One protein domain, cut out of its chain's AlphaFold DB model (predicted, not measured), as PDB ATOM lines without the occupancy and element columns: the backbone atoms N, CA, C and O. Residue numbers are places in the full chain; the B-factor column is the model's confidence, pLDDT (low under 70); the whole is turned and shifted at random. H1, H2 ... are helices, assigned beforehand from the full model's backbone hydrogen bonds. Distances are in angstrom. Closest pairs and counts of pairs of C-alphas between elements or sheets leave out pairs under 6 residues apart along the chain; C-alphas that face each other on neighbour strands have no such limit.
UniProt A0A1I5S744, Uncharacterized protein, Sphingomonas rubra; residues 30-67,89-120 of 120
ATOM      1  N   ALA A  30      20.073  23.813  -3.506       83.56
ATOM      2  CA  ALA A  30      21.276  24.640  -3.444       83.56
ATOM      3  C   ALA A  30      21.972  24.729  -4.812       83.56
ATOM      4  O   ALA A  30      22.325  25.821  -5.250       83.56
ATOM      5  N   LEU A  31      22.097  23.603  -5.523       85.94
ATOM      6  CA  LEU A  31      22.627  23.569  -6.887       85.94
ATOM      7  C   LEU A  31      21.769  24.397  -7.848       85.94
ATOM      8  O   LEU A  31      22.310  25.209  -8.592       85.94
ATOM      9  N   GLY A  32      20.443  24.249  -7.799       80.94
ATOM     10  CA  GLY A  32      19.527  25.050  -8.611       80.94
ATOM     11  C   GLY A  32      19.692  26.553  -8.368       80.94
ATOM     12  O   GLY A  32      19.784  27.318  -9.324       80.94
ATOM     13  N   VAL A  33      19.813  26.974  -7.104       86.50
ATOM     14  CA  VAL A  33      20.051  28.381  -6.733       86.50
ATOM     15  C   VAL A  33      21.387  28.886  -7.271       86.50
ATOM     16  O   VAL A  33      21.430  29.983  -7.822       86.50
ATOM     17  N   VAL A  34      22.465  28.106  -7.160       89.25
ATOM     18  CA  VAL A  34      23.785  28.496  -7.685       89.25
ATOM     19  C   VAL A  34      23.757  28.625  -9.209       89.25
ATOM     20  O   VAL A  34      24.289  29.595  -9.744       89.25
ATOM     21  N   ILE A  35      23.100  27.699  -9.912       87.44
ATOM     22  CA  ILE A  35      22.981  27.724 -11.377       87.44
ATOM     23  C   ILE A  35      22.167  28.942 -11.837       87.44
ATOM     24  O   ILE A  35      22.601  29.676 -12.726       87.44
ATOM     25  N   ILE A  36      21.012  29.192 -11.212       85.12
ATOM     26  CA  ILE A  36      20.162  30.345 -11.538       85.12
ATOM     27  C   ILE A  36      20.884  31.654 -11.195       85.12
ATOM     28  O   ILE A  36      20.924  32.565 -12.016       85.12
ATOM     29  N   GLY A  37      21.501  31.745 -10.015       86.56
ATOM     30  CA  GLY A  37      22.268  32.920  -9.599       86.56
ATOM     31  C   GLY A  37      23.443  33.208 -10.535       86.56
ATOM     32  O   GLY A  37      23.633  34.349 -10.946       86.56
ATOM     33  N   GLY A  38      24.184  32.173 -10.943       86.31
ATOM     34  CA  GLY A  38      25.262  32.286 -11.926       86.31
ATOM     35  C   GLY A  38      24.770  32.763 -13.294       86.31
ATOM     36  O   GLY A  38      25.404  33.626 -13.898       86.31
ATOM     37  N   SER A  39      23.611  32.276 -13.749       86.12
ATOM     38  CA  SER A  39      22.954  32.753 -14.975       86.12
ATOM     39  C   SER A  39      22.626  34.250 -14.908       86.12
ATOM     40  O   SER A  39      22.936  34.983 -15.846       86.12
ATOM     41  N   VAL A  40      22.072  34.724 -13.787       86.12
ATOM     42  CA  VAL A  40      21.754  36.148 -13.590       86.12
ATOM     43  C   VAL A  40      23.020  37.004 -13.586       86.12
ATOM     44  O   VAL A  40      23.043  38.047 -14.232       86.12
ATOM     45  N   ILE A  41      24.084  36.566 -12.904       86.69
ATOM     46  CA  ILE A  41      25.366  37.287 -12.871       86.69
ATOM     47  C   ILE A  41      25.978  37.370 -14.275       86.69
ATOM     48  O   ILE A  41      26.419  38.440 -14.692       86.69
ATOM     49  N   TYR A  42      25.964  36.268 -15.029       83.38
ATOM     50  CA  TYR A  42      26.438  36.245 -16.411       83.38
ATOM     51  C   TYR A  42      25.609  37.176 -17.305       83.38
ATOM     52  O   TYR A  42      26.176  37.993 -18.028       83.38
ATOM     53  N   ALA A  43      24.278  37.132 -17.204       83.56
ATOM     54  CA  ALA A  43      23.403  38.042 -17.940       83.56
ATOM     55  C   ALA A  43      23.696  39.512 -17.595       83.56
ATOM     56  O   ALA A  43      23.823  40.336 -18.494       83.56
ATOM     57  N   ALA A  44      23.875  39.831 -16.311       83.25
ATOM     58  CA  ALA A  44      24.217  41.178 -15.865       83.25
ATOM     59  C   ALA A  44      25.567  41.652 -16.427       83.25
ATOM     60  O   ALA A  44      25.669  42.790 -16.873       83.25
ATOM     61  N   SER A  45      26.576  40.777 -16.499       81.50
ATOM     62  CA  SER A  45      27.869  41.140 -17.098       81.50
ATOM     63  C   SER A  45      27.785  41.482 -18.591       81.50
ATOM     64  O   SER A  45      28.597  42.267 -19.074       81.50
ATOM     65  N   GLN A  46      26.793  40.942 -19.308       77.31
ATOM     66  CA  GLN A  46      26.563  41.246 -20.724       77.31
ATOM     67  C   GLN A  46      25.870  42.601 -20.933       77.31
ATOM     68  O   GLN A  46      26.040  43.231 -21.974       77.31
ATOM     69  N   ILE A  47      25.107  43.075 -19.940       76.50
ATOM     70  CA  ILE A  47      24.398  44.361 -20.015       76.50
ATOM     71  C   ILE A  47      25.389  45.527 -20.062       76.50
ATOM     72  O   ILE A  47      25.166  46.483 -20.801       76.50
ATOM     73  N   ASP A  48      26.495  45.441 -19.321       73.00
ATOM     74  CA  ASP A  48      27.482  46.523 -19.253       73.00
ATOM     75  C   ASP A  48      28.591  46.403 -20.313       73.00
ATOM     76  O   ASP A  48      29.186  47.413 -20.705       73.00
ATOM     77  N   SER A  49      28.879  45.188 -20.794       75.94
ATOM     78  CA  SER A  49      29.969  44.936 -21.745       75.94
ATOM     79  C   SER A  49      29.655  45.444 -23.153       75.94
ATOM     80  O   SER A  49      30.519  46.059 -23.776       75.94
ATOM     81  N   VAL A  50      28.424  45.253 -23.641       77.88
ATOM     82  CA  VAL A  50      28.036  45.620 -25.015       77.88
ATOM     83  C   VAL A  50      28.006  47.141 -25.221       77.88
ATOM     84  O   VAL A  50      28.719  47.616 -26.103       77.88
ATOM     85  N   PRO A  51      27.334  47.957 -24.379       81.00
ATOM     86  CA  PRO A  51      27.342  49.416 -24.544       81.00
ATOM     87  C   PRO A  51      28.730  50.030 -24.336       81.00
ATOM     88  O   PRO A  51      29.027  51.137 -24.791       81.00
ATOM     89  N   ARG A  52      29.598  49.361 -23.571       83.31
ATOM     90  CA  ARG A  52      30.995  49.769 -23.433       83.31
ATOM     91  C   ARG A  52      31.776  49.484 -24.716       83.31
ATOM     92  O   ARG A  52      32.418  50.405 -25.209       83.31
ATOM     93  N   ALA A  53      31.669  48.276 -25.263       83.81
ATOM     94  CA  ALA A  53      32.318  47.904 -26.516       83.81
ATOM     95  C   ALA A  53      31.846  48.780 -27.688       83.81
ATOM     96  O   ALA A  53      32.668  49.231 -28.476       83.81
ATOM     97  N   GLU A  54      30.554  49.116 -27.755       85.81
ATOM     98  CA  GLU A  54      30.011  50.050 -28.753       85.81
ATOM     99  C   GLU A  54      30.625  51.450 -28.641       85.81
ATOM    100  O   GLU A  54      30.982  52.057 -29.648       85.81
ATOM    101  N   ARG A  55      30.796  51.973 -27.420       86.69
ATOM    102  CA  ARG A  55      31.443  53.279 -27.204       86.69
ATOM    103  C   ARG A  55      32.924  53.258 -27.564       86.69
ATOM    104  O   ARG A  55      33.417  54.223 -28.140       86.69
ATOM    105  N   GLU A  56      33.624  52.183 -27.216       86.62
ATOM    106  CA  GLU A  56      35.034  51.994 -27.569       86.62
ATOM    107  C   GLU A  56      35.201  51.885 -29.092       86.62
ATOM    108  O   GLU A  56      36.083  52.532 -29.656       86.62
ATOM    109  N   HIS A  57      34.296  51.168 -29.763       85.56
ATOM    110  CA  HIS A  57      34.252  51.061 -31.217       85.56
ATOM    111  C   HIS A  57      33.952  52.406 -31.885       85.56
ATOM    112  O   HIS A  57      34.713  52.837 -32.742       85.56
ATOM    113  N   ALA A  58      32.929  53.138 -31.438       86.69
ATOM    114  CA  ALA A  58      32.612  54.464 -31.973       86.69
ATOM    115  C   ALA A  58      33.773  55.461 -31.786       86.69
ATOM    116  O   ALA A  58      34.065  56.273 -32.665       86.69
ATOM    117  N   ALA A  59      34.472  55.396 -30.647       86.94
ATOM    118  CA  ALA A  59      35.661  56.209 -30.408       86.94
ATOM    119  C   ALA A  59      36.831  55.814 -31.321       86.94
ATOM    120  O   ALA A  59      37.627  56.676 -31.692       86.94
ATOM    121  N   TRP A  60      36.958  54.531 -31.656       87.44
ATOM    122  CA  TRP A  60      37.933  54.035 -32.621       87.44
ATOM    123  C   TRP A  60      37.569  54.487 -34.048       87.44
ATOM    124  O   TRP A  60      38.407  55.075 -34.723       87.44
ATOM    125  N   GLU A  61      36.305  54.385 -34.468       86.44
ATOM    126  CA  GLU A  61      35.843  54.871 -35.780       86.44
ATOM    127  C   GLU A  61      36.093  56.372 -35.967       86.44
ATOM    128  O   GLU A  61      36.488  56.814 -37.045       86.44
ATOM    129  N   ALA A  62      35.931  57.162 -34.902       86.75
ATOM    130  CA  ALA A  62      36.235  58.589 -34.920       86.75
ATOM    131  C   ALA A  62      37.731  58.890 -35.146       86.75
ATOM    132  O   ALA A  62      38.061  59.939 -35.701       86.75
ATOM    133  N   ARG A  63      38.638  57.994 -34.724       85.25
ATOM    134  CA  ARG A  63      40.087  58.100 -34.985       85.25
ATOM    135  C   ARG A  63      40.475  57.581 -36.371       85.25
ATOM    136  O   ARG A  63      41.470  58.048 -36.921       85.25
ATOM    137  N   HIS A  64      39.676  56.677 -36.937       84.25
ATOM    138  CA  HIS A  64      39.959  55.964 -38.184       84.25
ATOM    139  C   HIS A  64      38.872  56.196 -39.250       84.25
ATOM    140  O   HIS A  64      38.146  55.265 -39.618       84.25
ATOM    141  N   PRO A  65      38.736  57.428 -39.781       83.38
ATOM    142  CA  PRO A  65      37.748  57.725 -40.810       83.38
ATOM    143  C   PRO A  65      38.001  56.916 -42.088       83.38
ATOM    144  O   PRO A  65      39.145  56.691 -42.494       83.38
ATOM    145  N   VAL A  66      36.911  56.516 -42.745       85.50
ATOM    146  CA  VAL A  66      36.955  55.829 -44.041       85.50
ATOM    147  C   VAL A  66      37.332  56.834 -45.128       85.50
ATOM    148  O   VAL A  66      36.684  57.869 -45.298       85.50
ATOM    149  N   LEU A  67      38.399  56.532 -45.857       83.44
ATOM    150  CA  LEU A  67      38.903  57.321 -46.972       83.44
ATOM    151  C   LEU A  67      38.093  57.039 -48.245       83.44
ATOM    152  O   LEU A  67      37.386  56.040 -48.359       83.44
ATOM    153  N   PRO A  89      30.966  42.472 -29.167       74.06
ATOM    154  CA  PRO A  89      30.369  41.167 -28.942       74.06
ATOM    155  C   PRO A  89      28.864  41.249 -29.200       74.06
ATOM    156  O   PRO A  89      28.192  42.180 -28.750       74.06
ATOM    157  N   SER A  90      28.318  40.262 -29.912       76.94
ATOM    158  CA  SER A  90      26.870  40.119 -29.993       76.94
ATOM    159  C   SER A  90      26.340  39.705 -28.618       76.94
ATOM    160  O   SER A  90      26.907  38.810 -27.980       76.94
ATOM    161  N   PRO A  91      25.269  40.341 -28.122       69.81
ATOM    162  CA  PRO A  91      24.736  39.977 -26.826       69.81
ATOM    163  C   PRO A  91      24.149  38.561 -26.869       69.81
ATOM    164  O   PRO A  91      23.191  38.282 -27.595       69.81
ATOM    165  N   ASP A  92      24.715  37.665 -26.062       78.56
ATOM    166  CA  ASP A  92      24.202  36.311 -25.872       78.56
ATOM    167  C   ASP A  92      23.182  36.274 -24.730       78.56
ATOM    168  O   ASP A  92      23.509  36.095 -23.555       78.56
ATOM    169  N   TYR A  93      21.913  36.434 -25.101       74.25
ATOM    170  CA  TYR A  93      20.780  36.285 -24.186       74.25
ATOM    171  C   TYR A  93      20.264  34.840 -24.096       74.25
ATOM    172  O   TYR A  93      19.498  34.515 -23.186       74.25
ATOM    173  N   GLY A  94      20.662  33.963 -25.024       81.75
ATOM    174  CA  GLY A  94      20.161  32.589 -25.111       81.75
ATOM    175  C   GLY A  94      20.771  31.685 -24.045       81.75
ATOM    176  O   GLY A  94      20.052  30.969 -23.345       81.75
ATOM    177  N   THR A  95      22.087  31.765 -23.869       81.88
ATOM    178  CA  THR A  95      22.829  30.980 -22.875       81.88
ATOM    179  C   THR A  95      22.381  31.232 -21.431       81.88
ATOM    180  O   THR A  95      22.076  30.250 -20.746       81.88
ATOM    181  N   PRO A  96      22.262  32.479 -20.922       82.56
ATOM    182  CA  PRO A  96      21.798  32.696 -19.553       82.56
ATOM    183  C   PRO A  96      20.380  32.159 -19.341       82.56
ATOM    184  O   PRO A  96      20.113  31.527 -18.318       82.56
ATOM    185  N   LEU A  97      19.486  32.329 -20.317       83.06
ATOM    186  CA  LEU A  97      18.116  31.829 -20.221       83.06
ATOM    187  C   LEU A  97      18.084  30.294 -20.174       83.06
ATOM    188  O   LEU A  97      17.424  29.722 -19.306       83.06
ATOM    189  N   ALA A  98      18.864  29.623 -21.027       84.31
ATOM    190  CA  ALA A  98      18.996  28.167 -21.021       84.31
ATOM    191  C   ALA A  98      19.568  27.634 -19.693       84.31
ATOM    192  O   ALA A  98      19.028  26.678 -19.133       84.31
ATOM    193  N   ILE A  99      20.607  28.280 -19.146       85.25
ATOM    194  CA  ILE A  99      21.199  27.919 -17.847       85.25
ATOM    195  C   ILE A  99      20.175  28.105 -16.718       85.25
ATOM    196  O   ILE A  99      20.033  27.229 -15.865       85.25
ATOM    197  N   GLY A 100      19.421  29.207 -16.726       81.19
ATOM    198  CA  GLY A 100      18.377  29.474 -15.734       81.19
ATOM    199  C   GLY A 100      17.269  28.417 -15.758       81.19
ATOM    200  O   GLY A 100      16.901  27.880 -14.710       81.19
ATOM    201  N   VAL A 101      16.788  28.052 -16.953       85.94
ATOM    202  CA  VAL A 101      15.803  26.973 -17.139       85.94
ATOM    203  C   VAL A 101      16.357  25.637 -16.645       85.94
ATOM    204  O   VAL A 101      15.670  24.923 -15.915       85.94
ATOM    205  N   PHE A 102      17.608  25.309 -16.971       85.12
ATOM    206  CA  PHE A 102      18.249  24.087 -16.493       85.12
ATOM    207  C   PHE A 102      18.344  24.045 -14.960       85.12
ATOM    208  O   PHE A 102      17.991  23.039 -14.346       85.12
ATOM    209  N   GLY A 103      18.735  25.152 -14.320       82.50
ATOM    210  CA  GLY A 103      18.765  25.262 -12.859       82.50
ATOM    211  C   GLY A 103      17.389  25.054 -12.216       82.50
ATOM    212  O   GLY A 103      17.273  24.340 -11.216       82.50
ATOM    213  N   ALA A 104      16.331  25.600 -12.824       82.69
ATOM    214  CA  ALA A 104      14.957  25.380 -12.374       82.69
ATOM    215  C   ALA A 104      14.533  23.906 -12.512       82.69
ATOM    216  O   ALA A 104      13.939  23.348 -11.587       82.69
ATOM    217  N   LEU A 105      14.883  23.249 -13.624       86.38
ATOM    218  CA  LEU A 105      14.612  21.824 -13.837       86.38
ATOM    219  C   LEU A 105      15.325  20.945 -12.805       86.38
ATOM    220  O   LEU A 105      14.709  20.023 -12.275       86.38
ATOM    221  N   VAL A 106      16.579  21.250 -12.458       85.00
ATOM    222  CA  VAL A 106      17.326  20.532 -11.411       85.00
ATOM    223  C   VAL A 106      16.639  20.672 -10.051       85.00
ATOM    224  O   VAL A 106      16.454  19.674  -9.350       85.00
ATOM    225  N   ALA A 107      16.196  21.878  -9.687       78.50
ATOM    226  CA  ALA A 107      15.483  22.104  -8.430       78.50
ATOM    227  C   ALA A 107      14.129  21.364  -8.386       78.50
ATOM    228  O   ALA A 107      13.783  20.755  -7.368       78.50
ATOM    229  N   LEU A 108      13.378  21.366  -9.494       81.94
ATOM    230  CA  LEU A 108      12.120  20.623  -9.622       81.94
ATOM    231  C   LEU A 108      12.343  19.111  -9.571       81.94
ATOM    232  O   LEU A 108      11.607  18.411  -8.877       81.94
ATOM    233  N   PHE A 109      13.379  18.606 -10.239       82.06
ATOM    234  CA  PHE A 109      13.751  17.197 -10.190       82.06
ATOM    235  C   PHE A 109      14.134  16.772  -8.770       82.06
ATOM    236  O   PHE A 109      13.628  15.770  -8.272       82.06
ATOM    237  N   ALA A 110      14.943  17.566  -8.063       76.38
ATOM    238  CA  ALA A 110      15.302  17.307  -6.669       76.38
ATOM    239  C   ALA A 110      14.090  17.336  -5.724       76.38
ATOM    240  O   ALA A 110      14.050  16.625  -4.718       76.38
ATOM    241  N   ARG A 111      13.073  18.146  -6.038       77.50
ATOM    242  CA  ARG A 111      11.775  18.117  -5.358       77.50
ATOM    243  C   ARG A 111      10.991  16.843  -5.680       77.50
ATOM    244  O   ARG A 111      10.494  16.215  -4.754       77.50
ATOM    245  N   GLY A 112      10.912  16.434  -6.944       76.94
ATOM    246  CA  GLY A 112      10.248  15.193  -7.360       76.94
ATOM    247  C   GLY A 112      10.887  13.943  -6.751       76.94
ATOM    248  O   GLY A 112      10.190  13.083  -6.221       76.94
ATOM    249  N   LEU A 113      12.220  13.884  -6.728       75.00
ATOM    250  CA  LEU A 113      12.978  12.794  -6.117       75.00
ATOM    251  C   LEU A 113      12.677  12.669  -4.615       75.00
ATOM    252  O   LEU A 113      12.594  11.563  -4.087       75.00
ATOM    253  N   ARG A 114      12.469  13.800  -3.929       74.62
ATOM    254  CA  ARG A 114      12.049  13.806  -2.527       74.62
ATOM    255  C   ARG A 114      10.677  13.164  -2.340       74.62
ATOM    256  O   ARG A 114      10.560  12.346  -1.437       74.62
ATOM    257  N   TYR A 115       9.693  13.502  -3.175       73.12
ATOM    258  CA  TYR A 115       8.359  12.892  -3.116       73.12
ATOM    259  C   TYR A 115       8.438  11.371  -3.304       73.12
ATOM    260  O   TYR A 115       7.977  10.618  -2.451       73.12
ATOM    261  N   ILE A 116       9.152  10.914  -4.341       75.38
ATOM    262  CA  ILE A 116       9.316   9.481  -4.642       75.38
ATOM    263  C   ILE A 116      10.002   8.729  -3.490       75.38
ATOM    264  O   ILE A 116       9.561   7.648  -3.111       75.38
ATOM    265  N   MET A 117      11.082   9.281  -2.923       68.88
ATOM    266  CA  MET A 117      11.842   8.611  -1.859       68.88
ATOM    267  C   MET A 117      11.176   8.690  -0.479       68.88
ATOM    268  O   MET A 117      11.390   7.803   0.346       68.88
ATOM    269  N   ALA A 118      10.421   9.752  -0.199       64.88
ATOM    270  CA  ALA A 118       9.717   9.920   1.070       64.88
ATOM    271  C   ALA A 118       8.333   9.250   1.080       64.88
ATOM    272  O   ALA A 118       7.756   9.103   2.155       64.88
ATOM    273  N   GLY A 119       7.821   8.828  -0.083       60.03
ATOM    274  CA  GLY A 119       6.454   8.321  -0.222       60.03
ATOM    275  C   GLY A 119       5.393   9.393   0.052       60.03
ATOM    276  O   GLY A 119       4.296   9.046   0.482       60.03
ATOM    277  N   GLU A 120       5.757  10.670  -0.137       53.94
ATOM    278  CA  GLU A 120       4.868  11.841  -0.044       53.94
ATOM    279  C   GLU A 120       4.048  12.018  -1.332       53.94
ATOM    280  O   GLU A 120       4.599  11.760  -2.429       53.94
TER     281      GLU A 120
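AT A GLANCE: This is residues 30 to 67 and 89 to 120 of the 120 residues of an uncharacterized protein of Sphingomonas rubra (UniProt A0A1I5S744). Two long helices, H1 and H2, run side by side in opposite directions but overlap only in part, so that they make one long, thin rod, only just narrow enough for that word. The last part of H1 sticks out at one end, with residues 55 to 67 standing free, and residues 113 to 119 stand free at the other. The printed part has 70 residues with two named helices, H1 then H2, and no named strand: all helix. It is extended, with a radius of gyration of the C-alphas of 20.3 A and spans of 75 by 17 by 9 A.

IN THESE COORDINATES: H1, residues 30 to 63, begins at C-alpha 30 (21.276, 24.640, -3.444) and is 49.7 A long from first to last C-alpha. H2, residues 94 to 118, is 36.2 A long and ends at C-alpha 118 (9.717, 9.920, 1.070).

HOW THE PARTS SIT: H1 touches H2 with residues 31 to 43 alone, and H2 touches H1 with residues 96 to 107 alone. The closest C-alphas are those of Gly 32 and Gly 103, 4.3 A apart. The tilt is shallow, 2 degrees, opposite ways. Every O i to N i+4 pair is within hydrogen-bond range in H2, and 27 of 30 in H1.

THE WHOLE: The C-alphas of Leu 67 and Gly 119, the two farthest apart, are 75.1 A apart. Residues 68 to 88 are not printed, and C-alphas 67 and 89 are 25.7 A apart across the cut. Confidence is under 70 at residue 91 and residues 117 to 120.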